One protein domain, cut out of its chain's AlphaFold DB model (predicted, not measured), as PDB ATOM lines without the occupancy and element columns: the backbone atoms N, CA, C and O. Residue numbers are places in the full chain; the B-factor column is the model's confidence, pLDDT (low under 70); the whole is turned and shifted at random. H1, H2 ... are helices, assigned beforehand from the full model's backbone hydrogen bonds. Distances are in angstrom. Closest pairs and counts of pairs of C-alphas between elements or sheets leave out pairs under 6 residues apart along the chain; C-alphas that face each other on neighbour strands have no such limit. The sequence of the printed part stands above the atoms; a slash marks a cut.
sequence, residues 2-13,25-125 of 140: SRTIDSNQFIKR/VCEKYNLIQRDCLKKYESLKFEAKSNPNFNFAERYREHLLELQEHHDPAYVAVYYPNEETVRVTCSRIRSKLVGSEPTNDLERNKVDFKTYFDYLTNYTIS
ATOM      1  N   SER A   2       2.245  -5.715  31.284       33.66
ATOM      2  CA  SER A   2       1.880  -4.986  32.515       33.66
ATOM      3  C   SER A   2       2.941  -5.213  33.598       33.66
ATOM      4  O   SER A   2       3.383  -6.349  33.784       33.66
ATOM      5  N   ARG A   3       3.383  -4.137  34.255       46.66
ATOM      6  CA  ARG A   3       4.414  -4.111  35.304       46.66
ATOM      7  C   ARG A   3       3.741  -3.668  36.607       46.66
ATOM      8  O   ARG A   3       3.178  -2.580  36.636       46.66
ATOM      9  N   THR A   4       3.782  -4.483  37.660       40.88
ATOM     10  CA  THR A   4       3.190  -4.157  38.972       40.88
ATOM     11  C   THR A   4       4.267  -4.061  40.047       40.88
ATOM     12  O   THR A   4       5.123  -4.937  40.135       40.88
ATOM     13  N   ILE A   5       4.227  -2.992  40.847       47.94
ATOM     14  CA  ILE A   5       5.130  -2.741  41.982       47.94
ATOM     15  C   ILE A   5       4.565  -3.457  43.223       47.94
ATOM     16  O   ILE A   5       3.391  -3.287  43.536       47.94
ATOM     17  N   ASP A   6       5.380  -4.262  43.905       45.28
ATOM     18  CA  ASP A   6       5.054  -4.958  45.158       45.28
ATOM     19  C   ASP A   6       5.226  -4.041  46.387       45.28
ATOM     20  O   ASP A   6       5.886  -3.001  46.313       45.28
ATOM     21  N   SER A   7       4.688  -4.450  47.538       45.41
ATOM     22  CA  SER A   7       4.772  -3.756  48.836       45.41
ATOM     23  C   SER A   7       6.210  -3.524  49.318       45.41
ATOM     24  O   SER A   7       6.486  -2.532  49.988       45.41
ATOM     25  N   ASN A   8       7.148  -4.369  48.883       46.50
ATOM     26  CA  ASN A   8       8.591  -4.213  49.100       46.50
ATOM     27  C   ASN A   8       9.295  -3.375  48.016       46.50
ATOM     28  O   ASN A   8      10.519  -3.383  47.924       46.50
ATOM     29  N   GLN A   9       8.540  -2.651  47.185       50.00
ATOM     30  CA  GLN A   9       9.043  -1.724  46.163       50.00
ATOM     31  C   GLN A   9       9.758  -2.385  44.964       50.00
ATOM     32  O   GLN A   9      10.472  -1.712  44.222       50.00
ATOM     33  N   PHE A  10       9.529  -3.680  44.718       46.59
ATOM     34  CA  PHE A  10      10.023  -4.406  43.536       46.59
ATOM     35  C   PHE A  10       8.952  -4.482  42.441       46.59
ATOM     36  O   PHE A  10       7.811  -4.816  42.741       46.59
ATOM     37  N   ILE A  11       9.289  -4.251  41.165       52.38
ATOM     38  CA  ILE A  11       8.361  -4.552  40.060       52.38
ATOM     39  C   ILE A  11       8.441  -6.037  39.702       52.38
ATOM     40  O   ILE A  11       9.470  -6.517  39.231       52.38
ATOM     41  N   LYS A  12       7.322  -6.747  39.854       44.94
ATOM     42  CA  LYS A  12       7.125  -8.103  39.338       44.94
ATOM     43  C   LYS A  12       6.719  -8.023  37.856       44.94
ATOM     44  O   LYS A  12       5.691  -7.436  37.513       44.94
ATOM     45  N   ARG A  13       7.463  -8.683  36.953       45.22
ATOM     46  CA  ARG A  13       6.800  -9.386  35.833       45.22
ATOM     47  C   ARG A  13       5.917 -10.420  36.524       45.22
ATOM     48  O   ARG A  13       6.458 -11.091  37.397       45.22
ATOM     49  N   VAL A  25      16.939 -12.391  37.958       52.59
ATOM     50  CA  VAL A  25      15.716 -12.102  37.168       52.59
ATOM     51  C   VAL A  25      15.025 -10.809  37.631       52.59
ATOM     52  O   VAL A  25      14.237 -10.206  36.899       52.59
ATOM     53  N   CYS A  26      15.329 -10.354  38.849       50.06
ATOM     54  CA  CYS A  26      14.773  -9.139  39.438       50.06
ATOM     55  C   CYS A  26      15.796  -7.995  39.403       50.06
ATOM     56  O   CYS A  26      16.778  -8.019  40.144       50.06
ATOM     57  N   GLU A  27      15.538  -6.967  38.595       54.34
ATOM     58  CA  GLU A  27      16.290  -5.710  38.642       54.34
ATOM     59  C   GLU A  27      15.761  -4.817  39.769       54.34
ATOM     60  O   GLU A  27      14.562  -4.526  39.858       54.34
ATOM     61  N   LYS A  28      16.667  -4.376  40.646       57.69
ATOM     62  CA  LYS A  28      16.363  -3.404  41.694       57.69
ATOM     63  C   LYS A  28      16.496  -2.000  41.109       57.69
ATOM     64  O   LYS A  28      17.594  -1.568  40.775       57.69
ATOM     65  N   TYR A  29      15.378  -1.292  41.016       64.56
ATOM     66  CA  TYR A  29      15.364   0.123  40.661       64.56
ATOM     67  C   TYR A  29      15.936   0.948  41.822       64.56
ATOM     68  O   TYR A  29      15.617   0.687  42.986       64.56
ATOM     69  N   ASN A  30      16.779   1.937  41.520       71.44
ATOM     70  CA  ASN A  30      17.180   2.923  42.524       71.44
ATOM     71  C   ASN A  30      15.997   3.870  42.844       71.44
ATOM     72  O   ASN A  30      14.985   3.890  42.136       71.44
ATOM     73  N   LEU A  31      16.098   4.625  43.943       79.56
ATOM     74  CA  LEU A  31      15.004   5.480  44.434       79.56
ATOM     75  C   LEU A  31      14.538   6.497  43.377       79.56
ATOM     76  O   LEU A  31      13.339   6.628  43.144       79.56
ATOM     77  N   ILE A  32      15.488   7.131  42.688       81.19
ATOM     78  CA  ILE A  32      15.226   8.156  41.670       81.19
ATOM     79  C   ILE A  32      14.478   7.551  40.478       81.19
ATOM     80  O   ILE A  32      13.448   8.070  40.052       81.19
ATOM     81  N   GLN A  33      14.943   6.410  39.967       78.56
ATOM     82  CA  GLN A  33      14.335   5.728  38.827       78.56
ATOM     83  C   GLN A  33      12.913   5.256  39.146       78.56
ATOM     84  O   GLN A  33      12.027   5.344  38.297       78.56
ATOM     85  N   ARG A  34      12.659   4.806  40.382       79.81
ATOM     86  CA  ARG A  34      11.309   4.461  40.849       79.81
ATOM     87  C   ARG A  34      10.383   5.674  40.815       79.81
ATOM     88  O   ARG A  34       9.256   5.563  40.334       79.81
ATOM     89  N   ASP A  35      10.834   6.806  41.338       83.88
ATOM     90  CA  ASP A  35       9.996   7.998  41.455       83.88
ATOM     91  C   ASP A  35       9.736   8.627  40.078       83.88
ATOM     92  O   ASP A  35       8.589   8.950  39.762       83.88
ATOM     93  N   CYS A  36      10.745   8.635  39.200       84.25
ATOM     94  CA  CYS A  36      10.603   9.002  37.788       84.25
ATOM     95  C   CYS A  36       9.557   8.127  37.075       84.25
ATOM     96  O   CYS A  36       8.666   8.640  36.395       84.25
ATOM     97  N   LEU A  37       9.619   6.802  37.262       84.88
ATOM     98  CA  LEU A  37       8.654   5.873  36.668       84.88
ATOM     99  C   LEU A  37       7.238   6.077  37.210       84.88
ATOM    100  O   LEU A  37       6.288   6.063  36.430       84.88
ATOM    101  N   LYS A  38       7.075   6.289  38.521       84.12
ATOM    102  CA  LYS A  38       5.762   6.559  39.127       84.12
ATOM    103  C   LYS A  38       5.121   7.816  38.544       84.12
ATOM    104  O   LYS A  38       3.953   7.770  38.160       84.12
ATOM    105  N   LYS A  39       5.881   8.910  38.434       86.56
ATOM    106  CA  LYS A  39       5.403  10.156  37.820       86.56
ATOM    107  C   LYS A  39       5.026   9.947  36.358       86.56
ATOM    108  O   LYS A  39       3.929  10.314  35.949       86.56
ATOM    109  N   TYR A  40       5.862   9.240  35.601       87.06
ATOM    110  CA  TYR A  40       5.561   8.914  34.209       87.06
ATOM    111  C   TYR A  40       4.285   8.065  34.039       87.06
ATOM    112  O   TYR A  40       3.480   8.326  33.145       87.06
ATOM    113  N   GLU A  41       4.053   7.064  34.896       83.06
ATOM    114  CA  GLU A  41       2.801   6.291  34.888       83.06
ATOM    115  C   GLU A  41       1.582   7.147  35.257       83.06
ATOM    116  O   GLU A  41       0.555   7.046  34.582       83.06
ATOM    117  N   SER A  42       1.697   8.025  36.261       85.12
ATOM    118  CA  SER A  42       0.634   8.978  36.621       85.12
ATOM    119  C   SER A  42       0.276   9.870  35.438       85.12
ATOM    120  O   SER A  42      -0.893  10.001  35.093       85.12
ATOM    121  N   LEU A  43       1.280  10.401  34.743       87.25
ATOM    122  CA  LEU A  43       1.082  11.274  33.591       87.25
ATOM    123  C   LEU A  43       0.361  10.561  32.437       87.25
ATOM    124  O   LEU A  43      -0.530  11.126  31.805       87.25
ATOM    125  N   LYS A  44       0.690   9.288  32.185       85.44
ATOM    126  CA  LYS A  44      -0.033   8.451  31.213       85.44
ATOM    127  C   LYS A  44      -1.474   8.182  31.637       85.44
ATOM    128  O   LYS A  44      -2.361   8.152  30.784       85.44
ATOM    129  N   PHE A  45      -1.704   7.952  32.928       84.25
ATOM    130  CA  PHE A  45      -3.042   7.733  33.466       84.25
ATOM    131  C   PHE A  45      -3.898   8.998  33.369       84.25
ATOM    132  O   PHE A  45      -5.019   8.924  32.885       84.25
ATOM    133  N   GLU A  46      -3.359  10.156  33.741       85.38
ATOM    134  CA  GLU A  46      -4.028  11.457  33.638       85.38
ATOM    135  C   GLU A  46      -4.327  11.834  32.188       85.38
ATOM    136  O   GLU A  46      -5.435  12.264  31.881       85.38
ATOM    137  N   ALA A  47      -3.380  11.589  31.275       84.38
ATOM    138  CA  ALA A  47      -3.613  11.757  29.845       84.38
ATOM    139  C   ALA A  47      -4.771  10.886  29.346       84.38
ATOM    140  O   ALA A  47      -5.465  11.266  28.409       84.38
ATOM    141  N   LYS A  48      -4.985   9.718  29.964       82.62
ATOM    142  CA  LYS A  48      -6.096   8.822  29.647       82.62
ATOM    143  C   LYS A  48      -7.418   9.286  30.276       82.62
ATOM    144  O   LYS A  48      -8.465   9.155  29.658       82.62
ATOM    145  N   SER A  49      -7.405   9.739  31.522       81.81
ATOM    146  CA  SER A  49      -8.629   9.972  32.294       81.81
ATOM    147  C   SER A  49      -9.179  11.392  32.172       81.81
ATOM    148  O   SER A  49     -10.379  11.582  32.354       81.81
ATOM    149  N   ASN A  50      -8.336  12.382  31.861       82.94
ATOM    150  CA  ASN A  50      -8.725  13.788  31.848       82.94
ATOM    151  C   ASN A  50      -8.900  14.324  30.406       82.94
ATOM    152  O   ASN A  50      -7.917  14.444  29.669       82.94
ATOM    153  N   PRO A  51     -10.123  14.703  29.984       78.00
ATOM    154  CA  PRO A  51     -10.370  15.260  28.650       78.00
ATOM    155  C   PRO A  51      -9.680  16.619  28.428       78.00
ATOM    156  O   PRO A  51      -9.245  16.911  27.312       78.00
ATOM    157  N   ASN A  52      -9.480  17.395  29.496       84.31
ATOM    158  CA  ASN A  52      -8.802  18.694  29.482       84.31
ATOM    159  C   ASN A  52      -7.306  18.577  29.813       84.31
ATOM    160  O   ASN A  52      -6.683  19.540  30.250       84.31
ATOM    161  N   PHE A  53      -6.717  17.391  29.647       84.38
ATOM    162  CA  PHE A  53      -5.312  17.169  29.963       84.38
ATOM    163  C   PHE A  53      -4.389  18.072  29.130       84.38
ATOM    164  O   PHE A  53      -4.320  17.934  27.903       84.38
ATOM    165  N   ASN A  54      -3.644  18.948  29.808       88.00
ATOM    166  CA  ASN A  54      -2.581  19.755  29.225       88.00
ATOM    167  C   ASN A  54      -1.228  19.068  29.440       88.00
ATOM    168  O   ASN A  54      -0.686  19.043  30.545       88.00
ATOM    169  N   PHE A  55      -0.680  18.511  28.362       87.31
ATOM    170  CA  PHE A  55       0.564  17.754  28.418       87.31
ATOM    171  C   PHE A  55       1.754  18.594  28.901       87.31
ATOM    172  O   PHE A  55       2.485  18.161  29.788       87.31
ATOM    173  N   ALA A  56       1.955  19.777  28.314       87.25
ATOM    174  CA  ALA A  56       3.148  20.584  28.562       87.25
ATOM    175  C   ALA A  56       3.204  21.079  30.013       87.25
ATOM    176  O   ALA A  56       4.265  21.090  30.632       87.25
ATOM    177  N   GLU A  57       2.049  21.448  30.560       90.31
ATOM    178  CA  GLU A  57       1.901  21.879  31.948       90.31
ATOM    179  C   GLU A  57       2.186  20.729  32.920       90.31
ATOM    180  O   GLU A  57       3.103  20.824  33.734       90.31
ATOM    181  N   ARG A  58       1.504  19.587  32.754       91.12
ATOM    182  CA  ARG A  58       1.662  18.435  33.656       91.12
ATOM    183  C   ARG A  58       3.056  17.810  33.596       91.12
ATOM    184  O   ARG A  58       3.578  17.381  34.623       91.12
ATOM    185  N   TYR A  59       3.681  17.775  32.417       90.81
ATOM    186  CA  TYR A  59       5.061  17.307  32.277       90.81
ATOM    187  C   TYR A  59       6.039  18.198  33.054       90.81
ATOM    188  O   TYR A  59       6.893  17.684  33.774       90.81
ATOM    189  N   ARG A  60       5.892  19.527  32.953       92.38
ATOM    190  CA  ARG A  60       6.739  20.481  33.686       92.38
ATOM    191  C   ARG A  60       6.551  20.376  35.192       92.38
ATOM    192  O   ARG A  60       7.546  20.364  35.903       92.38
ATOM    193  N   GLU A  61       5.315  20.258  35.670       93.38
ATOM    194  CA  GLU A  61       5.035  20.072  37.100       93.38
ATOM    195  C   GLU A  61       5.711  18.809  37.642       93.38
ATOM    196  O   GLU A  61       6.431  18.863  38.636       93.38
ATOM    197  N   HIS A  62       5.561  17.675  36.948       92.38
ATOM    198  CA  HIS A  62       6.205  16.426  37.362       92.38
ATOM    199  C   HIS A  62       7.730  16.527  37.334       92.38
ATOM    200  O   HIS A  62       8.384  15.985  38.223       92.38
ATOM    201  N   LEU A  63       8.294  17.206  36.331       91.69
ATOM    202  CA  LEU A  63       9.734  17.414  36.223       91.69
ATOM    203  C   LEU A  63      10.267  18.282  37.370       91.69
ATOM    204  O   LEU A  63      11.278  17.922  37.967       91.69
ATOM    205  N   LEU A  64       9.577  19.378  37.702       93.06
ATOM    206  CA  LEU A  64       9.940  20.259  38.813       93.06
ATOM    207  C   LEU A  64       9.893  19.519  40.150       93.06
ATOM    208  O   LEU A  64      10.863  19.565  40.899       93.06
ATOM    209  N   GLU A  65       8.822  18.769  40.415       93.00
ATOM    210  CA  GLU A  65       8.715  17.972  41.641       93.00
ATOM    211  C   GLU A  65       9.841  16.930  41.750       93.00
ATOM    212  O   GLU A  65      10.392  16.710  42.830       93.00
ATOM    213  N   LEU A  66      10.215  16.286  40.637       91.00
ATOM    214  CA  LEU A  66      11.328  15.334  40.621       91.00
ATOM    215  C   LEU A  66      12.673  16.020  40.882       91.00
ATOM    216  O   LEU A  66      13.495  15.451  41.591       91.00
ATOM    217  N   GLN A  67      12.888  17.216  40.334       92.12
ATOM    218  CA  GLN A  67      14.116  17.998  40.520       92.12
ATOM    219  C   GLN A  67      14.218  18.653  41.905       92.12
ATOM    220  O   GLN A  67      15.319  18.954  42.352       92.12
ATOM    221  N   GLU A  68      13.097  18.861  42.598       92.88
ATOM    222  CA  GLU A  68      13.083  19.321  43.992       92.88
ATOM    223  C   GLU A  68      13.545  18.215  44.955       92.88
ATOM    224  O   GLU A  68      14.257  18.477  45.923       92.88
ATOM    225  N   HIS A  69      13.163  16.966  44.674       87.38
ATOM    226  CA  HIS A  69      13.421  15.827  45.560       87.38
ATOM    227  C   HIS A  69      14.688  15.040  45.200       87.38
ATOM    228  O   HIS A  69      15.196  14.287  46.033       87.38
ATOM    229  N   HIS A  70      15.186  15.183  43.970       89.69
ATOM    230  CA  HIS A  70      16.310  14.415  43.437       89.69
ATOM    231  C   HIS A  70      17.252  15.306  42.629       89.69
ATOM    232  O   HIS A  70      16.847  16.306  42.048       89.69
ATOM    233  N   ASP A  71      18.519  14.901  42.535       85.31
ATOM    234  CA  ASP A  71      19.516  15.609  41.730       85.31
ATOM    235  C   ASP A  71      19.100  15.640  40.235       85.31
ATOM    236  O   ASP A  71      18.875  14.574  39.637       85.31
ATOM    237  N   PRO A  72      19.019  16.836  39.609       87.12
ATOM    238  CA  PRO A  72      18.633  17.005  38.210       87.12
ATOM    239  C   PRO A  72      19.424  16.145  37.221       87.12
ATOM    240  O   PRO A  72      18.857  15.712  36.215       87.12
ATOM    241  N   ALA A  73      20.702  15.859  37.497       85.38
ATOM    242  CA  ALA A  73      21.527  15.017  36.635       85.38
ATOM    243  C   ALA A  73      20.979  13.585  36.554       85.38
ATOM    244  O   ALA A  73      20.917  12.996  35.477       85.38
ATOM    245  N   TYR A  74      20.509  13.041  37.676       81.69
ATOM    246  CA  TYR A  74      19.908  11.711  37.716       81.69
ATOM    247  C   TYR A  74      18.470  11.712  37.196       81.69
ATOM    248  O   TYR A  74      18.059  10.752  36.541       81.69
ATOM    249  N   VAL A  75      17.708  12.785  37.427       84.38
ATOM    250  CA  VAL A  75      16.367  12.939  36.840       84.38
ATOM    251  C   VAL A  75      16.450  12.932  35.314       84.38
ATOM    252  O   VAL A  75      15.682  12.219  34.677       84.38
ATOM    253  N   ALA A  76      17.421  13.629  34.718       85.50
ATOM    254  CA  ALA A  76      17.621  13.647  33.268       85.50
ATOM    255  C   ALA A  76      17.979  12.270  32.674       85.50
ATOM    256  O   ALA A  76      17.690  12.009  31.507       85.50
ATOM    257  N   VAL A  77      18.587  11.380  33.467       84.62
ATOM    258  CA  VAL A  77      18.918  10.007  33.049       84.62
ATOM    259  C   VAL A  77      17.695   9.089  33.093       84.62
ATOM    260  O   VAL A  77      17.540   8.226  32.228       84.62
ATOM    261  N   TYR A  78      16.834   9.237  34.103       84.62
ATOM    262  CA  TYR A  78      15.767   8.268  34.376       84.62
ATOM    263  C   TYR A  78      14.360   8.728  33.998       84.62
ATOM    264  O   TYR A  78      13.491   7.883  33.764       84.62
ATOM    265  N   TYR A  79      14.108  10.033  33.948       87.12
ATOM    266  CA  TYR A  79      12.828  10.572  33.518       87.12
ATOM    267  C   TYR A  79      12.819  10.726  31.992       87.12
ATOM    268  O   TYR A  79      13.737  11.332  31.434       87.12
ATOM    269  N   PRO A  80      11.818  10.177  31.278       85.44
ATOM    270  CA  PRO A  80      11.813  10.250  29.826       85.44
ATOM    271  C   PRO A  80      11.707  11.700  29.340       85.44
ATOM    272  O   PRO A  80      10.998  12.525  29.925       85.44
ATOM    273  N   ASN A  81      12.393  11.997  28.236       88.94
ATOM    274  CA  ASN A  81      12.342  13.319  27.622       88.94
ATOM    275  C   ASN A  81      10.926  13.681  27.154       88.94
ATOM    276  O   ASN A  81      10.097  12.810  26.871       88.94
ATOM    277  N   GLU A  82      10.674  14.984  27.050       86.88
ATOM    278  CA  GLU A  82       9.350  15.527  26.765       86.88
ATOM    279  C   GLU A  82       8.728  14.923  25.499       86.88
ATOM    280  O   GLU A  82       7.569  14.515  25.523       86.88
ATOM    281  N   GLU A  83       9.501  14.788  24.420       85.75
ATOM    282  CA  GLU A  83       9.011  14.264  23.141       85.75
ATOM    283  C   GLU A  83       8.508  12.818  23.264       85.75
ATOM    284  O   GLU A  83       7.408  12.483  22.821       85.75
ATOM    285  N   THR A  84       9.259  11.959  23.957       85.31
ATOM    286  CA  THR A  84       8.878  10.553  24.175       85.31
ATOM    287  C   THR A  84       7.573  10.446  24.958       85.31
ATOM    288  O   THR A  84       6.691   9.635  24.641       85.31
ATOM    289  N   VAL A  85       7.434  11.272  25.995       83.94
ATOM    290  CA  VAL A  85       6.235  11.292  26.831       83.94
ATOM    291  C   VAL A  85       5.053  11.858  26.047       83.94
ATOM    292  O   VAL A  85       3.968  11.276  26.091       83.94
ATOM    293  N   ARG A  86       5.266  12.914  25.257       85.75
ATOM    294  CA  ARG A  86       4.248  13.537  24.405       85.75
ATOM    295  C   ARG A  86       3.674  12.535  23.421       85.75
ATOM    296  O   ARG A  86       2.463  12.330  23.405       85.75
ATOM    297  N   VAL A  87       4.528  11.848  22.662       83.31
ATOM    298  CA  VAL A  87       4.112  10.808  21.708       83.31
ATOM    299  C   VAL A  87       3.315   9.706  22.410       83.31
ATOM    300  O   VAL A  87       2.275   9.269  21.913       83.31
ATOM    301  N   THR A  88       3.756   9.277  23.595       84.88
ATOM    302  CA  THR A  88       3.075   8.214  24.347       84.88
ATOM    303  C   THR A  88       1.702   8.652  24.860       84.88
ATOM    304  O   THR A  88       0.721   7.930  24.665       84.88
ATOM    305  N   CYS A  89       1.607   9.824  25.488       83.31
ATOM    306  CA  CYS A  89       0.357  10.380  26.002       83.31
ATOM    307  C   CYS A  89      -0.627  10.689  24.867       83.31
ATOM    308  O   CYS A  89      -1.796  10.315  24.964       83.31
ATOM    309  N   SER A  90      -0.153  11.267  23.760       83.69
ATOM    310  CA  SER A  90      -0.955  11.483  22.552       83.69
ATOM    311  C   SER A  90      -1.499  10.167  22.014       83.69
ATOM    312  O   SER A  90      -2.700  10.048  21.811       83.69
ATOM    313  N   ARG A  91      -0.669   9.125  21.893       83.62
ATOM    314  CA  ARG A  91      -1.121   7.794  21.462       83.62
ATOM    315  C   ARG A  91      -2.161   7.186  22.406       83.62
ATOM    316  O   ARG A  91      -3.074   6.509  21.945       83.62
ATOM    317  N   ILE A  92      -2.032   7.377  23.719       81.50
ATOM    318  CA  ILE A  92      -3.026   6.908  24.701       81.50
ATOM    319  C   ILE A  92      -4.351   7.653  24.521       81.50
ATOM    320  O   ILE A  92      -5.401   7.013  24.519       81.50
ATOM    321  N   ARG A  93      -4.307   8.969  24.296       75.69
ATOM    322  CA  ARG A  93      -5.496   9.782  24.009       75.69
ATOM    323  C   ARG A  93      -6.142   9.416  22.683       75.69
ATOM    324  O   ARG A  93      -7.347   9.206  22.640       75.69
ATOM    325  N   SER A  94      -5.360   9.241  21.624       74.06
ATOM    326  CA  SER A  94      -5.859   8.794  20.323       74.06
ATOM    327  C   SER A  94      -6.494   7.408  20.387       74.06
ATOM    328  O   SER A  94      -7.369   7.123  19.591       74.06
ATOM    329  N   LYS A  95      -6.120   6.549  21.344       68.94
ATOM    330  CA  LYS A  95      -6.818   5.272  21.580       68.94
ATOM    331  C   LYS A  95      -8.170   5.419  22.280       68.94
ATOM    332  O   LYS A  95      -8.959   4.486  22.226       68.94
ATOM    333  N   LEU A  96      -8.421   6.539  22.955       58.62
ATOM    334  CA  LEU A  96      -9.725   6.861  23.544       58.62
ATOM    335  C   LEU A  96     -10.627   7.590  22.551       58.62
ATOM    336  O   LEU A  96     -11.825   7.357  22.538       58.62
ATOM    337  N   VAL A  97     -10.045   8.451  21.713       53.00
ATOM    338  CA  VAL A  97     -10.761   9.107  20.606       53.00
ATOM    339  C   VAL A  97     -10.978   8.121  19.447       53.00
ATOM    340  O   VAL A  97     -11.989   8.166  18.765       53.00
ATOM    341  N   GLY A  98     -10.086   7.141  19.292       46.28
ATOM    342  CA  GLY A  98     -10.193   6.001  18.377       46.28
ATOM    343  C   GLY A  98     -11.035   4.840  18.911       46.28
ATOM    344  O   GLY A  98     -10.783   3.694  18.541       46.28
ATOM    345  N   SER A  99     -11.999   5.123  19.790       44.72
ATOM    346  CA  SER A  99     -13.240   4.348  19.837       44.72
ATOM    347  C   SER A  99     -14.389   5.087  19.142       44.72
ATOM    348  O   SER A  99     -15.548   4.858  19.466       44.72
ATOM    349  N   GLU A 100     -14.106   5.941  18.161       42.16
ATOM    350  CA  GLU A 100     -14.817   5.739  16.901       42.16
ATOM    351  C   GLU A 100     -14.354   4.385  16.349       42.16
ATOM    352  O   GLU A 100     -13.148   4.111  16.396       42.16
ATOM    353  N   PRO A 101     -15.261   3.502  15.893       44.78
ATOM    354  CA  PRO A 101     -14.863   2.280  15.222       44.78
ATOM    355  C   PRO A 101     -14.093   2.713  13.978       44.78
ATOM    356  O   PRO A 101     -14.667   3.048  12.948       44.78
ATOM    357  N   THR A 102     -12.770   2.776  14.095       42.56
ATOM    358  CA  THR A 102     -11.908   2.938  12.940       42.56
ATOM    359  C   THR A 102     -12.268   1.806  11.997       42.56
ATOM    360  O   THR A 102     -12.480   0.663  12.413       42.56
ATOM    361  N   ASN A 103     -12.408   2.182  10.733       46.69
ATOM    362  CA  ASN A 103     -12.823   1.404   9.577       46.69
ATOM    363  C   ASN A 103     -12.044   0.096   9.337       46.69
ATOM    364  O   ASN A 103     -12.080  -0.413   8.230       46.69
ATOM    365  N   ASP A 104     -11.357  -0.487  10.317       43.44
ATOM    366  CA  ASP A 104     -10.789  -1.833  10.257       43.44
ATOM    367  C   ASP A 104     -11.846  -2.925  10.478       43.44
ATOM    368  O   ASP A 104     -11.665  -4.042   9.994       43.44
ATOM    369  N   LEU A 105     -12.980  -2.609  11.128       47.50
ATOM    370  CA  LEU A 105     -14.161  -3.479  11.085       47.50
ATOM    371  C   LEU A 105     -14.892  -3.345   9.740       47.50
ATOM    372  O   LEU A 105     -15.373  -4.346   9.240       47.50
ATOM    373  N   GLU A 106     -14.944  -2.163   9.113       45.72
ATOM    374  CA  GLU A 106     -15.535  -2.009   7.767       45.72
ATOM    375  C   GLU A 106     -14.617  -2.498   6.637       45.72
ATOM    376  O   GLU A 106     -15.104  -3.086   5.681       45.72
ATOM    377  N   ARG A 107     -13.290  -2.372   6.770       44.81
ATOM    378  CA  ARG A 107     -12.311  -2.948   5.829       44.81
ATOM    379  C   ARG A 107     -12.285  -4.470   5.857       44.81
ATOM    380  O   ARG A 107     -11.938  -5.066   4.845       44.81
ATOM    381  N   ASN A 108     -12.624  -5.082   6.993       51.78
ATOM    382  CA  ASN A 108     -12.673  -6.539   7.158       51.78
ATOM    383  C   ASN A 108     -14.102  -7.093   7.275       51.78
ATOM    384  O   ASN A 108     -14.273  -8.296   7.482       51.78
ATOM    385  N   LYS A 109     -15.136  -6.257   7.119       49.06
ATOM    386  CA  LYS A 109     -16.506  -6.716   6.879       49.06
ATOM    387  C   LYS A 109     -16.568  -7.165   5.429       49.06
ATOM    388  O   LYS A 109     -17.040  -6.453   4.549       49.06
ATOM    389  N   VAL A 110     -16.089  -8.374   5.177       57.72
ATOM    390  CA  VAL A 110     -16.646  -9.120   4.058       57.72
ATOM    391  C   VAL A 110     -18.107  -9.325   4.442       57.72
ATOM    392  O   VAL A 110     -18.393  -9.975   5.450       57.72
ATOM    393  N   ASP A 111     -19.019  -8.660   3.731       65.88
ATOM    394  CA  ASP A 111     -20.457  -8.862   3.902       65.88
ATOM    395  C   ASP A 111     -20.724 -10.370   3.926       65.88
ATOM    396  O   ASP A 111     -20.122 -11.103   3.139       65.88
ATOM    397  N   PHE A 112     -21.571 -10.856   4.840       66.12
ATOM    398  CA  PHE A 112     -21.818 -12.295   4.976       66.12
ATOM    399  C   PHE A 112     -22.215 -12.891   3.627       66.12
ATOM    400  O   PHE A 112     -21.759 -13.976   3.294       66.12
ATOM    401  N   LYS A 113     -22.958 -12.137   2.808       64.31
ATOM    402  CA  LYS A 113     -23.273 -12.517   1.431       64.31
ATOM    403  C   LYS A 113     -22.025 -12.658   0.558       64.31
ATOM    404  O   LYS A 113     -21.905 -13.642  -0.146       64.31
ATOM    405  N   THR A 114     -21.078 -11.725   0.626       70.19
ATOM    406  CA  THR A 114     -19.819 -11.795  -0.138       70.19
ATOM    407  C   THR A 114     -18.932 -12.950   0.342       70.19
ATOM    408  O   THR A 114     -18.354 -13.659  -0.472       70.19
ATOM    409  N   TYR A 115     -18.843 -13.184   1.654       68.00
ATOM    410  CA  TYR A 115     -18.099 -14.312   2.226       68.00
ATOM    411  C   TYR A 115     -18.748 -15.654   1.862       68.00
ATOM    412  O   TYR A 115     -18.052 -16.603   1.509       68.00
ATOM    413  N   PHE A 116     -20.081 -15.712   1.902       65.94
ATOM    414  CA  PHE A 116     -20.864 -16.869   1.490       65.94
ATOM    415  C   PHE A 116     -20.739 -17.116  -0.018       65.94
ATOM    416  O   PHE A 116     -20.477 -18.247  -0.389       65.94
ATOM    417  N   ASP A 117     -20.799 -16.076  -0.858       67.38
ATOM    418  CA  ASP A 117     -20.578 -16.157  -2.310       67.38
ATOM    419  C   ASP A 117     -19.149 -16.640  -2.634       67.38
ATOM    420  O   ASP A 117     -18.955 -17.422  -3.559       67.38
ATOM    421  N   TYR A 118     -18.126 -16.227  -1.874       70.88
ATOM    422  CA  TYR A 118     -16.763 -16.755  -2.042       70.88
ATOM    423  C   TYR A 118     -16.644 -18.221  -1.628       70.88
ATOM    424  O   TYR A 118     -15.962 -18.979  -2.312       70.88
ATOM    425  N   LEU A 119     -17.289 -18.622  -0.529       64.75
ATOM    426  CA  LEU A 119     -17.320 -20.017  -0.093       64.75
ATOM    427  C   LEU A 119     -18.044 -20.891  -1.114       64.75
ATOM    428  O   LEU A 119     -17.475 -21.890  -1.539       64.75
ATOM    429  N   THR A 120     -19.241 -20.498  -1.553       66.25
ATOM    430  CA  THR A 120     -20.047 -21.273  -2.502       66.25
ATOM    431  C   THR A 120     -19.409 -21.340  -3.884       66.25
ATOM    432  O   THR A 120     -19.395 -22.419  -4.468       66.25
ATOM    433  N   ASN A 121     -18.792 -20.257  -4.373       60.16
ATOM    434  CA  ASN A 121     -18.070 -20.267  -5.653       60.16
ATOM    435  C   ASN A 121     -16.777 -21.099  -5.619       60.16
ATOM    436  O   ASN A 121     -16.333 -21.554  -6.668       60.16
ATOM    437  N   TYR A 122     -16.169 -21.314  -4.446       54.50
ATOM    438  CA  TYR A 122     -15.027 -22.229  -4.290       54.50
ATOM    439  C   TYR A 122     -15.439 -23.672  -3.975       54.50
ATOM    440  O   TYR A 122     -14.622 -24.579  -4.127       54.50
ATOM    441  N   THR A 123     -16.679 -23.899  -3.533       51.00
ATOM    442  CA  THR A 123     -17.221 -25.236  -3.247       51.00
ATOM    443  C   THR A 123     -18.126 -25.780  -4.343       51.00
ATOM    444  O   THR A 123     -18.768 -26.803  -4.116       51.00
ATOM    445  N   ILE A 124     -18.155 -25.178  -5.537       51.03
ATOM    446  CA  ILE A 124     -18.536 -25.955  -6.719       51.03
ATOM    447  C   ILE A 124     -17.346 -26.858  -7.006       51.03
ATOM    448  O   ILE A 124     -16.366 -26.497  -7.659       51.03
ATOM    449  N   SER A 125     -17.417 -28.022  -6.374       48.38
ATOM    450  CA  SER A 125     -16.595 -29.171  -6.673       48.38
ATOM    451  C   SER A 125     -16.542 -29.346  -8.196       48.38
ATOM    452  O   SER A 125     -17.599 -29.353  -8.826       48.38
TER     453      SER A 125
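What this domain is: This is residues 2 to 13 and 25 to 125 of the 140 residues of a protein of Brachionus calyciflorus (UniProt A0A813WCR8). A small helical body has a long, thin arm: H2 folds back along H1 as a hairpin, H4 packs on residues 40 to 48 of H1, and short H3 crosses residues 32 to 37 of H1. Residues 97 to 109, 111 to 117 and 119 to 125 stick out from this body as the arm, which bears H5 and H6 and makes the length, while residues 2 to 13 form a small loop folded back on itself, on the side of H1 away from H2. The printed part has 113 residues with six named helices, H1 to H6 in chain order, and no named strand; its class is all helix. It is extended, with a radius of gyration of the C-alphas of 22.6 A and spans of 74 by 39 by 23 A.

How they stand to each other: H1, residues 31 to 49, and H2, residues 55 to 69, are both hubs, touching three helices each. They form a helical hairpin at a shallow tilt of 22 degrees, opposite ways; their closest C-alphas, of Lys 39 and His 62, are 6.3 A apart. H4, residues 82 to 97, touches H1 residues 40 to 48 alone, closest at the C-alphas of Lys 44 and Cys 89, 5.6 A, running the same way at a shallow tilt of 33 degrees, only just short of steep. H3, residues 72 to 78, touches H1 residues 32 to 37 alone, closest at the C-alphas of Gln 33 and Tyr 78, 5.3 A, at a steep tilt of 68 degrees, only just short of about perpendicular. H2 and H4 only just touch, with 3 pairs of C-alphas within 8 A, the closest those of Phe 55 and Arg 86, 6.9 A. H2 and H3 only just touch, and only at the corner, with 3 such pairs, the closest those of Gln 67 and Val 75, 6.6 A. Helix packing is part aligned, part crossed. H5, residues 104 to 107, and H6, residues 112 to 122, touch no helix. Every O i to N i+4 pair is within hydrogen-bond range in H1, H2, H3, H4 and H6; H5 is too short for such a pair.

Where its parts are: H1 runs 26.9 A from C-alpha 31 at (15.004, 5.480, 44.434) to C-alpha 49 at (-8.629, 9.972, 32.294). H4 measures 22.0 A, H2 21.5 A, H6 15.2 A, H3 10.0 A and H5 4.8 A. H6 ends with C-alpha 122 at (-15.027, -22.229, -4.290).

The domain as a whole: The farthest C-alphas, of Glu 68 and Ser 125, are 76.2 A apart. Residues 14 to 24 are not printed, and C-alphas 13 and 25 are 9.4 A apart across the cut. The link H4 to H5 is short; the other links between helices are tight. Mean pLDDT of the printed part is 71.7, with values under 70 at residues 2 to 13, 25 to 29, 95 to 113, 115 to 117 and 119 to 125.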